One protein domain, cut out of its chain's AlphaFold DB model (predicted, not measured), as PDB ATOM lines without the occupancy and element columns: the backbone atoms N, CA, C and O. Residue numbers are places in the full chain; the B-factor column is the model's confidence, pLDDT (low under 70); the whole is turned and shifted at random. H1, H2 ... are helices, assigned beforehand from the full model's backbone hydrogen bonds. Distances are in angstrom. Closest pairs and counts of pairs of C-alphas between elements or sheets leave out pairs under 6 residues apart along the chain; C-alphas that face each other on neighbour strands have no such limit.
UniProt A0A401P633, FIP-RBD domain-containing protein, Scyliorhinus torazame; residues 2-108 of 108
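Overview. This is residues 2 to 108 of the 108 residues of the protein "FIP-RBD domain-containing protein" of Scyliorhinus torazame (UniProt A0A401P633). Two long helices, H1 and H4, lie side by side; short H3 packs on residues 2 to 10 of H1, and one-turn H2 on the other end of both. H5 turns away there, and its residues 101 to 106 stick out with 107 and 108. The printed part has 107 residues with five named helices, H1 to H5 in chain order: all helix, only just loose, close to compact, radius of gyration of the C-alphas 16.1 A, spans 47 by 31 by 18 A.

Along the chain. H1, residues 2 to 29, begins at C-alpha 2 (46.385, -29.773, -39.711) and spans 40.5 A. H2 is residues 31 to 34, H3 49 to 58. H4, residues 61 to 92, spans 46.1 A. H5, residues 94 to 106, ends at C-alpha 106 (32.526, -28.632, -11.364).

Arrangement. H1, the hub, touches H4 at a shallow tilt of 22 degrees, the same way; the closest C-alphas, Arg 12 and Asn 75, are 5.7 A apart. Every O i to N i+4 pair is within hydrogen-bond range in H1, H3, H4 and H5; H2 is too short for one.

Size, cuts and confidence. The printed part has no cut. The link H2 to H3 is long. Residues 39 to 46 and 104 to 108 have pLDDT under 70.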
ATOM      1  N   ILE A   2      45.530 -29.467 -40.881       83.38
ATOM      2  CA  ILE A   2      46.385 -29.773 -39.711       83.38
ATOM      3  C   ILE A   2      45.678 -29.471 -38.376       83.38
ATOM      4  O   ILE A   2      45.674 -30.321 -37.498       83.38
ATOM      5  N   GLN A   3      44.988 -28.328 -38.254       84.00
ATOM      6  CA  GLN A   3      44.218 -27.986 -37.045       84.00
ATOM      7  C   GLN A   3      43.210 -29.084 -36.652       84.00
ATOM      8  O   GLN A   3      43.194 -29.532 -35.514       84.00
ATOM      9  N   SER A   4      42.428 -29.573 -37.618       85.75
ATOM     10  CA  SER A   4      41.418 -30.616 -37.402       85.75
ATOM     11  C   SER A   4      42.038 -31.950 -36.975       85.75
ATOM     12  O   SER A   4      41.469 -32.665 -36.158       85.75
ATOM     13  N   LEU A   5      43.227 -32.270 -37.493       86.50
ATOM     14  CA  LEU A   5      44.001 -33.443 -37.086       86.50
ATOM     15  C   LEU A   5      44.515 -33.319 -35.650       86.50
ATOM     16  O   LEU A   5      44.461 -34.291 -34.902       86.50
ATOM     17  N   LEU A   6      44.976 -32.129 -35.259       87.00
ATOM     18  CA  LEU A   6      45.388 -31.846 -33.885       87.00
ATOM     19  C   LEU A   6      44.204 -31.869 -32.920       87.00
ATOM     20  O   LEU A   6      44.325 -32.421 -31.833       87.00
ATOM     21  N   GLU A   7      43.043 -31.340 -33.305       86.50
ATOM     22  CA  GLU A   7      41.816 -31.457 -32.510       86.50
ATOM     23  C   GLU A   7      41.402 -32.921 -32.336       86.50
ATOM     24  O   GLU A   7      41.122 -33.350 -31.217       86.50
ATOM     25  N   ALA A   8      41.428 -33.718 -33.411       85.06
ATOM     26  CA  ALA A   8      41.136 -35.146 -33.345       85.06
ATOM     27  C   ALA A   8      42.136 -35.897 -32.452       85.06
ATOM     28  O   ALA A   8      41.732 -36.764 -31.678       85.06
ATOM     29  N   PHE A   9      43.420 -35.544 -32.523       85.25
ATOM     30  CA  PHE A   9      44.471 -36.102 -31.679       85.25
ATOM     31  C   PHE A   9      44.285 -35.743 -30.199       85.25
ATOM     32  O   PHE A   9      44.294 -36.619 -29.338       85.25
ATOM     33  N   ASN A  10      44.017 -34.475 -29.897       84.00
ATOM     34  CA  ASN A  10      43.717 -34.026 -28.540       84.00
ATOM     35  C   ASN A  10      42.464 -34.691 -27.977       84.00
ATOM     36  O   ASN A  10      42.436 -35.106 -26.820       84.00
ATOM     37  N   HIS A  11      41.421 -34.813 -28.795       85.25
ATOM     38  CA  HIS A  11      40.204 -35.510 -28.410       85.25
ATOM     39  C   HIS A  11      40.486 -36.983 -28.090       85.25
ATOM     40  O   HIS A  11      40.013 -37.483 -27.071       85.25
ATOM     41  N   ARG A  12      41.335 -37.645 -28.888       84.00
ATOM     42  CA  ARG A  12      41.805 -39.010 -28.627       84.00
ATOM     43  C   ARG A  12      42.498 -39.134 -27.275       84.00
ATOM     44  O   ARG A  12      42.176 -40.042 -26.514       84.00
ATOM     45  N   ILE A  13      43.444 -38.239 -26.983       83.69
ATOM     46  CA  ILE A  13      44.180 -38.227 -25.712       83.69
ATOM     47  C   ILE A  13      43.210 -38.050 -24.545       83.69
ATOM     48  O   ILE A  13      43.248 -38.824 -23.591       83.69
ATOM     49  N   LYS A  14      42.294 -37.078 -24.638       84.38
ATOM     50  CA  LYS A  14      41.280 -36.839 -23.602       84.38
ATOM     51  C   LYS A  14      40.401 -38.066 -23.367       84.38
ATOM     52  O   LYS A  14      40.179 -38.423 -22.216       84.38
ATOM     53  N   LEU A  15      39.942 -38.725 -24.432       84.69
ATOM     54  CA  LEU A  15      39.157 -39.957 -24.325       84.69
ATOM     55  C   LEU A  15      39.948 -41.075 -23.647       84.69
ATOM     56  O   LEU A  15      39.417 -41.714 -22.749       84.69
ATOM     57  N   LYS A  16      41.216 -41.288 -24.019       84.50
ATOM     58  CA  LYS A  16      42.071 -42.289 -23.362       84.50
ATOM     59  C   LYS A  16      42.232 -42.003 -21.870       84.50
ATOM     60  O   LYS A  16      41.953 -42.884 -21.069       84.50
ATOM     61  N   LEU A  17      42.577 -40.767 -21.502       83.81
ATOM     62  CA  LEU A  17      42.705 -40.358 -20.098       83.81
ATOM     63  C   LEU A  17      41.403 -40.563 -19.323       83.81
ATOM     64  O   LEU A  17      41.417 -41.021 -18.183       83.81
ATOM     65  N   TYR A  18      40.272 -40.240 -19.947       84.69
ATOM     66  CA  TYR A  18      38.962 -40.454 -19.355       84.69
ATOM     67  C   TYR A  18      38.663 -41.943 -19.159       84.69
ATOM     68  O   TYR A  18      38.246 -42.342 -18.074       84.69
ATOM     69  N   ILE A  19      38.939 -42.783 -20.159       84.88
ATOM     70  CA  ILE A  19      38.788 -44.235 -20.049       84.88
ATOM     71  C   ILE A  19      39.699 -44.804 -18.957       84.88
ATOM     72  O   ILE A  19      39.235 -45.619 -18.160       84.88
ATOM     73  N   ASP A  20      40.963 -44.387 -18.887       84.56
ATOM     74  CA  ASP A  20      41.897 -44.824 -17.845       84.56
ATOM     75  C   ASP A  20      41.395 -44.427 -16.455       84.56
ATOM     76  O   ASP A  20      41.396 -45.244 -15.533       84.56
ATOM     77  N   HIS A  21      40.881 -43.202 -16.311       85.19
ATOM     78  CA  HIS A  21      40.287 -42.728 -15.066       85.19
ATOM     79  C   HIS A  21      39.058 -43.552 -14.660       85.19
ATOM     80  O   HIS A  21      38.983 -44.041 -13.532       85.19
ATOM     81  N   LEU A  22      38.122 -43.775 -15.588       84.12
ATOM     82  CA  LEU A  22      36.953 -44.628 -15.361       84.12
ATOM     83  C   LEU A  22      37.366 -46.052 -14.992       84.12
ATOM     84  O   LEU A  22      36.804 -46.643 -14.073       84.12
ATOM     85  N   THR A  23      38.362 -46.600 -15.682       84.56
ATOM     86  CA  THR A  23      38.882 -47.949 -15.442       84.56
ATOM     87  C   THR A  23      39.479 -48.053 -14.042       84.56
ATOM     88  O   THR A  23      39.170 -49.002 -13.323       84.56
ATOM     89  N   ALA A  24      40.266 -47.064 -13.610       85.81
ATOM     90  CA  ALA A  24      40.807 -47.004 -12.256       85.81
ATOM     91  C   ALA A  24      39.691 -46.961 -11.199       85.81
ATOM     92  O   ALA A  24      39.681 -47.795 -10.292       85.81
ATOM     93  N   LEU A  25      38.693 -46.085 -11.372       84.19
ATOM     94  CA  LEU A  25      37.531 -46.011 -10.478       84.19
ATOM     95  C   LEU A  25      36.761 -47.338 -10.422       84.19
ATOM     96  O   LEU A  25      36.340 -47.779  -9.349       84.19
ATOM     97  N   CYS A  26      36.600 -48.005 -11.569       85.06
ATOM     98  CA  CYS A  26      35.972 -49.320 -11.644       85.06
ATOM     99  C   CYS A  26      36.786 -50.379 -10.901       85.06
ATOM    100  O   CYS A  26      36.200 -51.175 -10.177       85.06
ATOM    101  N   LEU A  27      38.116 -50.399 -11.027       83.75
ATOM    102  CA  LEU A  27      38.969 -51.351 -10.306       83.75
ATOM    103  C   LEU A  27      38.859 -51.192  -8.787       83.75
ATOM    104  O   LEU A  27      38.830 -52.195  -8.074       83.75
ATOM    105  N   GLU A  28      38.777 -49.954  -8.299       84.56
ATOM    106  CA  GLU A  28      38.658 -49.663  -6.867       84.56
ATOM    107  C   GLU A  28      37.281 -50.022  -6.297       84.56
ATOM    108  O   GLU A  28      37.176 -50.458  -5.148       84.56
ATOM    109  N   ARG A  29      36.213 -49.834  -7.080       82.00
ATOM    110  CA  ARG A  29      34.825 -50.043  -6.636       82.00
ATOM    111  C   ARG A  29      34.315 -51.446  -6.952       82.00
ATOM    112  O   ARG A  29      33.842 -52.145  -6.059       82.00
ATOM    113  N   ASN A  30      34.387 -51.851  -8.217       81.12
ATOM    114  CA  ASN A  30      33.921 -53.149  -8.690       81.12
ATOM    115  C   ASN A  30      34.658 -53.593  -9.971       81.12
ATOM    116  O   ASN A  30      34.241 -53.260 -11.087       81.12
ATOM    117  N   PRO A  31      35.707 -54.425  -9.850       82.44
ATOM    118  CA  PRO A  31      36.491 -54.862 -11.001       82.44
ATOM    119  C   PRO A  31      35.695 -55.733 -11.986       82.44
ATOM    120  O   PRO A  31      36.136 -55.921 -13.119       82.44
ATOM    121  N   GLN A  32      34.514 -56.246 -11.608       83.62
ATOM    122  CA  GLN A  32      33.664 -56.999 -12.536       83.62
ATOM    123  C   GLN A  32      33.077 -56.136 -13.657       83.62
ATOM    124  O   GLN A  32      32.732 -56.677 -14.701       83.62
ATOM    125  N   VAL A  33      33.013 -54.810 -13.486       83.00
ATOM    126  CA  VAL A  33      32.601 -53.870 -14.546       83.00
ATOM    127  C   VAL A  33      33.503 -53.988 -15.776       83.00
ATOM    128  O   VAL A  33      33.039 -53.876 -16.908       83.00
ATOM    129  N   LEU A  34      34.788 -54.262 -15.547       81.94
ATOM    130  CA  LEU A  34      35.798 -54.395 -16.592       81.94
ATOM    131  C   LEU A  34      35.876 -55.816 -17.162       81.94
ATOM    132  O   LEU A  34      36.506 -56.043 -18.197       81.94
ATOM    133  N   ALA A  35      35.240 -56.787 -16.502       79.94
ATOM    134  CA  ALA A  35      35.243 -58.169 -16.946       79.94
ATOM    135  C   ALA A  35      34.422 -58.305 -18.239       79.94
ATOM    136  O   ALA A  35      33.197 -58.190 -18.242       79.94
ATOM    137  N   GLY A  36      35.110 -58.569 -19.352       74.06
ATOM    138  CA  GLY A  36      34.490 -58.726 -20.670       74.06
ATOM    139  C   GLY A  36      34.427 -57.449 -21.509       74.06
ATOM    140  O   GLY A  36      33.829 -57.485 -22.583       74.06
ATOM    141  N   LEU A  37      35.048 -56.347 -21.067       76.88
ATOM    142  CA  LEU A  37      35.331 -55.234 -21.970       76.88
ATOM    143  C   LEU A  37      36.424 -55.638 -22.973       76.88
ATOM    144  O   LEU A  37      37.333 -56.398 -22.620       76.88
ATOM    145  N   PRO A  38      36.339 -55.168 -24.229       72.56
ATOM    146  CA  PRO A  38      37.394 -55.404 -25.204       72.56
ATOM    147  C   PRO A  38      38.722 -54.818 -24.703       72.56
ATOM    148  O   PRO A  38      38.750 -53.896 -23.897       72.56
ATOM    149  N   SER A  39      39.856 -55.359 -25.146       68.25
ATOM    150  CA  SER A  39      41.142 -54.741 -24.817       68.25
ATOM    151  C   SER A  39      41.165 -53.315 -25.368       68.25
ATOM    152  O   SER A  39      40.897 -53.132 -26.559       68.25
ATOM    153  N   LEU A  40      41.508 -52.337 -24.523       67.19
ATOM    154  CA  LEU A  40      41.771 -50.965 -24.952       67.19
ATOM    155  C   LEU A  40      42.676 -50.981 -26.194       67.19
ATOM    156  O   LEU A  40      43.683 -51.700 -26.180       67.19
ATOM    157  N   PRO A  41      42.340 -50.250 -27.272       59.78
ATOM    158  CA  PRO A  41      43.202 -50.180 -28.441       59.78
ATOM    159  C   PRO A  41      44.574 -49.643 -28.008       59.78
ATOM    160  O   PRO A  41      44.710 -48.502 -27.562       59.78
ATOM    161  N   VAL A  42      45.570 -50.530 -28.062       50.91
ATOM    162  CA  VAL A  42      46.902 -50.351 -27.476       50.91
ATOM    163  C   VAL A  42      47.638 -49.179 -28.127       50.91
ATOM    164  O   VAL A  42      47.746 -49.120 -29.348       50.91
ATOM    165  N   ASN A  43      48.159 -48.299 -27.263       52.62
ATOM    166  CA  ASN A  43      49.331 -47.427 -27.410       52.62
ATOM    167  C   ASN A  43      49.778 -47.108 -28.843       52.62
ATOM    168  O   ASN A  43      50.730 -47.685 -29.364       52.62
ATOM    169  N   GLU A  44      49.168 -46.081 -29.421       55.66
ATOM    170  CA  GLU A  44      49.995 -45.094 -30.114       55.66
ATOM    171  C   GLU A  44      50.815 -44.403 -29.023       55.66
ATOM    172  O   GLU A  44      50.239 -44.032 -27.996       55.66
ATOM    173  N   GLU A  45      52.134 -44.339 -29.207       57.16
ATOM    174  CA  GLU A  45      53.074 -43.665 -28.308       57.16
ATOM    175  C   GLU A  45      52.481 -42.324 -27.852       57.16
ATOM    176  O   GLU A  45      51.828 -41.647 -28.651       57.16
ATOM    177  N   GLU A  46      52.649 -41.971 -26.570       63.97
ATOM    178  CA  GLU A  46      52.249 -40.663 -26.036       63.97
ATOM    179  C   GLU A  46      53.102 -39.570 -26.695       63.97
ATOM    180  O   GLU A  46      54.069 -39.061 -26.134       63.97
ATOM    181  N   GLU A  47      52.784 -39.276 -27.949       73.62
ATOM    182  CA  GLU A  47      53.363 -38.198 -28.717       73.62
ATOM    183  C   GLU A  47      52.776 -36.896 -28.172       73.62
ATOM    184  O   GLU A  47      51.567 -36.760 -27.975       73.62
ATOM    185  N   ASP A  48      53.628 -35.927 -27.867       81.94
ATOM    186  CA  ASP A  48      53.142 -34.618 -27.463       81.94
ATOM    187  C   ASP A  48      52.553 -33.868 -28.670       81.94
ATOM    188  O   ASP A  48      52.896 -34.127 -29.828       81.94
ATOM    189  N   GLU A  49      51.666 -32.908 -28.405       81.62
ATOM    190  CA  GLU A  49      51.003 -32.117 -29.449       81.62
ATOM    191  C   GLU A  49      52.003 -31.448 -30.410       81.62
ATOM    192  O   GLU A  49      51.745 -31.367 -31.609       81.62
ATOM    193  N   VAL A  50      53.171 -31.016 -29.916       85.19
ATOM    194  CA  VAL A  50      54.185 -30.327 -30.728       85.19
ATOM    195  C   VAL A  50      54.878 -31.306 -31.676       85.19
ATOM    196  O   VAL A  50      55.114 -30.980 -32.843       85.19
ATOM    197  N   SER A  51      55.193 -32.509 -31.198       88.38
ATOM    198  CA  SER A  51      55.740 -33.594 -32.016       88.38
ATOM    199  C   SER A  51      54.743 -34.037 -33.091       88.38
ATOM    200  O   SER A  51      55.110 -34.091 -34.271       88.38
ATOM    201  N   ARG A  52      53.468 -34.206 -32.715       87.44
ATOM    202  CA  ARG A  52      52.360 -34.502 -33.635       87.44
ATOM    203  C   ARG A  52      52.219 -33.420 -34.701       87.44
ATOM    204  O   ARG A  52      52.160 -33.719 -35.890       87.44
ATOM    205  N   GLU A  53      52.208 -32.148 -34.307       89.00
ATOM    206  CA  GLU A  53      52.076 -31.026 -35.239       89.00
ATOM    207  C   GLU A  53      53.223 -30.994 -36.255       89.00
ATOM    208  O   GLU A  53      52.979 -30.853 -37.454       89.00
ATOM    209  N   ARG A  54      54.472 -31.169 -35.806       89.69
ATOM    210  CA  ARG A  54      55.632 -31.206 -36.710       89.69
ATOM    211  C   ARG A  54      55.564 -32.369 -37.689       89.69
ATOM    212  O   ARG A  54      55.901 -32.188 -38.859       89.69
ATOM    213  N   GLN A  55      55.123 -33.539 -37.230       89.56
ATOM    214  CA  GLN A  55      54.921 -34.694 -38.096       89.56
ATOM    215  C   GLN A  55      53.867 -34.374 -39.158       89.56
ATOM    216  O   GLN A  55      54.150 -34.506 -40.346       89.56
ATOM    217  N   LEU A  56      52.708 -33.844 -38.761       89.62
ATOM    218  CA  LEU A  56      51.644 -33.449 -39.685       89.62
ATOM    219  C   LEU A  56      52.110 -32.385 -40.694       89.62
ATOM    220  O   LEU A  56      51.794 -32.482 -41.875       89.62
ATOM    221  N   GLN A  57      52.911 -31.402 -40.274       88.44
ATOM    222  CA  GLN A  57      53.479 -30.398 -41.185       88.44
ATOM    223  C   GLN A  57      54.444 -30.994 -42.226       88.44
ATOM    224  O   GLN A  57      54.658 -30.383 -43.271       88.44
ATOM    225  N   SER A  58      55.023 -32.167 -41.954       91.00
ATOM    226  CA  SER A  58      55.932 -32.868 -42.871       91.00
ATOM    227  C   SER A  58      55.229 -33.788 -43.882       91.00
ATOM    228  O   SER A  58      55.868 -34.235 -44.835       91.00
ATOM    229  N   LEU A  59      53.934 -34.066 -43.692       91.31
ATOM    230  CA  LEU A  59      53.144 -34.970 -44.534       91.31
ATOM    231  C   LEU A  59      52.565 -34.273 -45.772       91.31
ATOM    232  O   LEU A  59      52.313 -33.066 -45.782       91.31
ATOM    233  N   THR A  60      52.304 -35.052 -46.825       92.25
ATOM    234  CA  THR A  60      51.600 -34.547 -48.015       92.25
ATOM    235  C   THR A  60      50.092 -34.408 -47.765       92.25
ATOM    236  O   THR A  60      49.553 -35.032 -46.848       92.25
ATOM    237  N   PRO A  61      49.360 -33.622 -48.578       87.50
ATOM    238  CA  PRO A  61      47.910 -33.478 -48.445       87.50
ATOM    239  C   PRO A  61      47.138 -34.803 -48.509       87.50
ATOM    240  O   PRO A  61      46.163 -34.962 -47.778       87.50
ATOM    241  N   GLU A  62      47.566 -35.759 -49.343       90.62
ATOM    242  CA  GLU A  62      46.953 -37.091 -49.405       90.62
ATOM    243  C   GLU A  62      47.154 -37.860 -48.096       90.62
ATOM    244  O   GLU A  62      46.198 -38.401 -47.545       90.62
ATOM    245  N   GLN A  63      48.374 -37.837 -47.551       90.25
ATOM    246  CA  GLN A  63      48.682 -38.475 -46.271       90.25
ATOM    247  C   GLN A  63      47.909 -37.826 -45.120       90.25
ATOM    248  O   GLN A  63      47.379 -38.525 -44.265       90.25
ATOM    249  N   LEU A  64      47.773 -36.497 -45.118       90.19
ATOM    250  CA  LEU A  64      46.968 -35.777 -44.128       90.19
ATOM    251  C   LEU A  64      45.490 -36.187 -44.165       90.19
ATOM    252  O   LEU A  64      44.857 -36.266 -43.114       90.19
ATOM    253  N   ALA A  65      44.934 -36.452 -45.349       88.25
ATOM    254  CA  ALA A  65      43.563 -36.935 -45.482       88.25
ATOM    255  C   ALA A  65      43.404 -38.372 -44.952       88.25
ATOM    256  O   ALA A  65      42.433 -38.662 -44.255       88.25
ATOM    257  N   GLU A  66      44.374 -39.252 -45.217       89.19
ATOM    258  CA  GLU A  66      44.394 -40.614 -44.666       89.19
ATOM    259  C   GLU A  66      44.555 -40.625 -43.138       89.19
ATOM    260  O   GLU A  66      43.873 -41.385 -42.446       89.19
ATOM    261  N   GLU A  67      45.425 -39.768 -42.590       87.69
ATOM    262  CA  GLU A  67      45.568 -39.581 -41.142       87.69
ATOM    263  C   GLU A  67      44.271 -39.077 -40.512       87.69
ATOM    264  O   GLU A  67      43.933 -39.491 -39.404       87.69
ATOM    265  N   LEU A  68      43.526 -38.209 -41.205       85.88
ATOM    266  CA  LEU A  68      42.276 -37.658 -40.685       85.88
ATOM    267  C   LEU A  68      41.228 -38.756 -40.581       85.88
ATOM    268  O   LEU A  68      40.663 -38.957 -39.511       85.88
ATOM    269  N   GLU A  69      41.056 -39.533 -41.648       88.56
ATOM    270  CA  GLU A  69      40.106 -40.642 -41.667       88.56
ATOM    271  C   GLU A  69      40.458 -41.707 -40.610       88.56
ATOM    272  O   GLU A  69      39.589 -42.229 -39.905       88.56
ATOM    273  N   ARG A  70      41.750 -42.018 -40.443       85.50
ATOM    274  CA  ARG A  70      42.230 -42.942 -39.401       85.50
ATOM    275  C   ARG A  70      42.052 -42.365 -37.995       85.50
ATOM    276  O   ARG A  70      41.712 -43.092 -37.057       85.50
ATOM    277  N   GLY A  71      42.274 -41.062 -37.851       82.75
ATOM    278  CA  GLY A  71      42.035 -40.262 -36.655       82.75
ATOM    279  C   GLY A  71      40.590 -40.389 -36.180       82.75
ATOM    280  O   GLY A  71      40.329 -40.814 -35.053       82.75
ATOM    281  N   GLU A  72      39.660 -40.095 -37.083       85.62
ATOM    282  CA  GLU A  72      38.217 -40.152 -36.863       85.62
ATOM    283  C   GLU A  72      37.739 -41.569 -36.542       85.62
ATOM    284  O   GLU A  72      37.055 -41.761 -35.539       85.62
ATOM    285  N   LYS A  73      38.165 -42.581 -37.311       85.88
ATOM    286  CA  LYS A  73      37.814 -43.990 -37.046       85.88
ATOM    287  C   LYS A  73      38.292 -44.456 -35.670       85.88
ATOM    288  O   LYS A  73      37.542 -45.111 -34.952       85.88
ATOM    289  N   GLY A  74      39.519 -44.110 -35.280       84.00
ATOM    290  CA  GLY A  74      40.032 -44.462 -33.955       84.00
ATOM    291  C   GLY A  74      39.344 -43.694 -32.823       84.00
ATOM    292  O   GLY A  74      39.140 -44.254 -31.751       84.00
ATOM    293  N   ASN A  75      38.932 -42.443 -33.062       83.62
ATOM    294  CA  ASN A  75      38.132 -41.688 -32.094       83.62
ATOM    295  C   ASN A  75      36.750 -42.305 -31.911       83.62
ATOM    296  O   ASN A  75      36.325 -42.465 -30.774       83.62
ATOM    297  N   LEU A  76      36.096 -42.708 -33.002       86.69
ATOM    298  CA  LEU A  76      34.815 -43.404 -32.947       86.69
ATOM    299  C   LEU A  76      34.934 -44.701 -32.137       86.69
ATOM    300  O   LEU A  76      34.158 -44.912 -31.216       86.69
ATOM    301  N   ALA A  77      35.961 -45.514 -32.399       86.50
ATOM    302  CA  ALA A  77      36.185 -46.756 -31.661       86.50
ATOM    303  C   ALA A  77      36.423 -46.523 -30.155       86.50
ATOM    304  O   ALA A  77      35.945 -47.289 -29.319       86.50
ATOM    305  N   LEU A  78      37.151 -45.460 -29.791       85.38
ATOM    306  CA  LEU A  78      37.351 -45.073 -28.390       85.38
ATOM    307  C   LEU A  78      36.074 -44.526 -27.749       85.38
ATOM    308  O   LEU A  78      35.822 -44.802 -26.577       85.38
ATOM    309  N   GLN A  79      35.258 -43.779 -28.492       86.19
ATOM    310  CA  GLN A  79      33.944 -43.344 -28.024       86.19
ATOM    311  C   GLN A  79      33.029 -44.543 -27.787       86.19
ATOM    312  O   GLN A  79      32.518 -44.683 -26.686       86.19
ATOM    313  N   GLU A  80      32.918 -45.470 -28.741       88.62
ATOM    314  CA  GLU A  80      32.132 -46.698 -28.581       88.62
ATOM    315  C   GLU A  80      32.606 -47.518 -27.376       88.62
ATOM    316  O   GLU A  80      31.792 -48.055 -26.622       88.62
ATOM    317  N   TYR A  81      33.922 -47.598 -27.157       86.62
ATOM    318  CA  TYR A  81      34.477 -48.222 -25.962       86.62
ATOM    319  C   TYR A  81      34.013 -47.514 -24.685       86.62
ATOM    320  O   TYR A  81      33.553 -48.163 -23.744       86.62
ATOM    321  N   THR A  82      34.127 -46.185 -24.662       87.25
ATOM    322  CA  THR A  82      33.735 -45.347 -23.524       87.25
ATOM    323  C   THR A  82      32.249 -45.502 -23.227       87.25
ATOM    324  O   THR A  82      31.884 -45.710 -22.077       87.25
ATOM    325  N   ASP A  83      31.400 -45.486 -24.250       88.56
ATOM    326  CA  ASP A  83      29.953 -45.641 -24.119       88.56
ATOM    327  C   ASP A  83      29.593 -47.022 -23.557       88.56
ATOM    328  O   ASP A  83      28.789 -47.129 -22.631       88.56
ATOM    329  N   ASN A  84      30.240 -48.089 -24.043       88.31
ATOM    330  CA  ASN A  84      30.063 -49.434 -23.489       88.31
ATOM    331  C   ASN A  84      30.515 -49.515 -22.024       88.31
ATOM    332  O   ASN A  84      29.840 -50.140 -21.203       88.31
ATOM    333  N   LEU A  85      31.642 -48.885 -21.683       85.81
ATOM    334  CA  LEU A  85      32.136 -48.813 -20.310       85.81
ATOM    335  C   LEU A  85      31.159 -48.036 -19.416       85.81
ATOM    336  O   LEU A  85      30.798 -48.532 -18.354       85.81
ATOM    337  N   LEU A  86      30.664 -46.876 -19.850       86.56
ATOM    338  CA  LEU A  86      29.685 -46.072 -19.112       86.56
ATOM    339  C   LEU A  86      28.361 -46.811 -18.910       86.56
ATOM    340  O   LEU A  86      27.775 -46.738 -17.828       86.56
ATOM    341  N   GLN A  87      27.909 -47.567 -19.910       87.06
ATOM    342  CA  GLN A  87      26.722 -48.409 -19.789       87.06
ATOM    343  C   GLN A  87      26.927 -49.485 -18.715       87.06
ATOM    344  O   GLN A  87      26.100 -49.633 -17.818       87.06
ATOM    345  N   ARG A  88      28.074 -50.177 -18.739       85.44
ATOM    346  CA  ARG A  88      28.433 -51.172 -17.715       85.44
ATOM    347  C   ARG A  88      28.543 -50.561 -16.325       85.44
ATOM    348  O   ARG A  88      28.069 -51.165 -15.366       85.44
ATOM    349  N   ILE A  89      29.155 -49.383 -16.216       85.88
ATOM    350  CA  ILE A  89      29.237 -48.627 -14.966       85.88
ATOM    351  C   ILE A  89      27.828 -48.314 -14.468       85.88
ATOM    352  O   ILE A  89      27.536 -48.577 -13.309       85.88
ATOM    353  N   SER A  90      26.934 -47.840 -15.332       85.06
ATOM    354  CA  SER A  90      25.548 -47.532 -14.958       85.06
ATOM    355  C   SER A  90      24.796 -48.759 -14.430       85.06
ATOM    356  O   SER A  90      24.042 -48.645 -13.467       85.06
ATOM    357  N   ASP A  91      25.027 -49.937 -15.018       85.81
ATOM    358  CA  ASP A  91      24.349 -51.179 -14.627       85.81
ATOM    359  C   ASP A  91      24.888 -51.792 -13.321       85.81
ATOM    360  O   ASP A  91      24.150 -52.447 -12.583       85.81
ATOM    361  N   LEU A  92      26.186 -51.632 -13.043       82.94
ATOM    362  CA  LEU A  92      26.885 -52.360 -11.975       82.94
ATOM    363  C   LEU A  92      27.386 -51.467 -10.830       82.94
ATOM    364  O   LEU A  92      27.609 -51.979  -9.732       82.94
ATOM    365  N   CYS A  93      27.614 -50.176 -11.083       81.56
ATOM    366  CA  CYS A  93      28.208 -49.181 -10.177       81.56
ATOM    367  C   CYS A  93      27.751 -47.738 -10.511       81.56
ATOM    368  O   CYS A  93      28.585 -46.898 -10.869       81.56
ATOM    369  N   PRO A  94      26.450 -47.416 -10.375       80.75
ATOM    370  CA  PRO A  94      25.925 -46.082 -10.684       80.75
ATOM    371  C   PRO A  94      26.590 -44.958  -9.865       80.75
ATOM    372  O   PRO A  94      26.752 -43.854 -10.376       80.75
ATOM    373  N   ASP A  95      27.090 -45.244  -8.657       81.94
ATOM    374  CA  ASP A  95      27.818 -44.280  -7.815       81.94
ATOM    375  C   ASP A  95      29.121 -43.753  -8.457       81.94
ATOM    376  O   ASP A  95      29.611 -42.669  -8.129       81.94
ATOM    377  N   VAL A  96      29.741 -44.529  -9.354       80.56
ATOM    378  CA  VAL A  96      30.917 -44.077 -10.122       80.56
ATOM    379  C   VAL A  96      30.486 -43.089 -11.201       80.56
ATOM    380  O   VAL A  96      31.161 -42.082 -11.400       80.56
ATOM    381  N   LEU A  97      29.344 -43.340 -11.848       79.81
ATOM    382  CA  LEU A  97      28.773 -42.435 -12.841       79.81
ATOM    383  C   LEU A  97      28.434 -41.074 -12.214       79.81
ATOM    384  O   LEU A  97      28.769 -40.041 -12.783       79.81
ATOM    385  N   GLU A  98      27.835 -41.076 -11.017       80.12
ATOM    386  CA  GLU A  98      27.511 -39.852 -10.270       80.12
ATOM    387  C   GLU A  98      28.753 -39.005  -9.963       80.12
ATOM    388  O   GLU A  98      28.755 -37.804 -10.223       80.12
ATOM    389  N   GLN A  99      29.839 -39.621  -9.486       75.81
ATOM    390  CA  GLN A  99      31.090 -38.900  -9.202       75.81
ATOM    391  C   GLN A  99      31.696 -38.264 -10.460       75.81
ATOM    392  O   GLN A  99      32.256 -37.169 -10.403       75.81
ATOM    393  N   VAL A 100      31.587 -38.943 -11.602       74.56
ATOM    394  CA  VAL A 100      32.104 -38.441 -12.877       74.56
ATOM    395  C   VAL A 100      31.274 -37.265 -13.388       74.56
ATOM    396  O   VAL A 100      31.846 -36.267 -13.825       74.56
ATOM    397  N   ILE A 101      29.944 -37.348 -13.291       73.50
ATOM    398  CA  ILE A 101      29.038 -36.237 -13.618       73.50
ATOM    399  C   ILE A 101      29.360 -35.031 -12.735       73.50
ATOM    400  O   ILE A 101      29.521 -33.931 -13.252       73.50
ATOM    401  N   GLN A 102      29.548 -35.249 -11.434       73.75
ATOM    402  CA  GLN A 102      29.844 -34.176 -10.493       73.75
ATOM    403  C   GLN A 102      31.176 -33.474 -10.801       73.75
ATOM    404  O   GLN A 102      31.227 -32.248 -10.813       73.75
ATOM    405  N   MET A 103      32.236 -34.219 -11.138       71.75
ATOM    406  CA  MET A 103      33.498 -33.607 -11.578       71.75
ATOM    407  C   MET A 103      33.366 -32.836 -12.897       71.75
ATOM    408  O   MET A 103      34.009 -31.802 -13.062       71.75
ATOM    409  N   LEU A 104      32.564 -33.329 -13.847       67.50
ATOM    410  CA  LEU A 104      32.322 -32.629 -15.111       67.50
ATOM    411  C   LEU A 104      31.514 -31.341 -14.907       67.50
ATOM    412  O   LEU A 104      31.804 -30.346 -15.565       67.50
ATOM    413  N   GLU A 105      30.542 -31.344 -13.994       66.94
ATOM    414  CA  GLU A 105      29.774 -30.152 -13.615       66.94
ATOM    415  C   GLU A 105      30.626 -29.117 -12.867       66.94
ATOM    416  O   GLU A 105      30.429 -27.923 -13.064       66.94
ATOM    417  N   GLU A 106      31.592 -29.544 -12.047       58.97
ATOM    418  CA  GLU A 106      32.526 -28.632 -11.364       58.97
ATOM    419  C   GLU A 106      33.621 -28.071 -12.290       58.97
ATOM    420  O   GLU A 106      34.217 -27.036 -11.983       58.97
ATOM    421  N   ALA A 107      33.902 -28.741 -13.412       53.66
ATOM    422  CA  ALA A 107      34.901 -28.325 -14.398       53.66
ATOM    423  C   ALA A 107      34.343 -27.431 -15.530       53.66
ATOM    424  O   ALA A 107      35.127 -26.983 -16.375       53.66
ATOM    425  N   ALA A 108      33.025 -27.195 -15.563       44.06
ATOM    426  CA  ALA A 108      32.310 -26.387 -16.559       44.06
ATOM    427  C   ALA A 108      32.031 -24.955 -16.068       44.06
ATOM    428  O   ALA A 108      32.116 -24.030 -16.911       44.06
TER     429      ALA A 108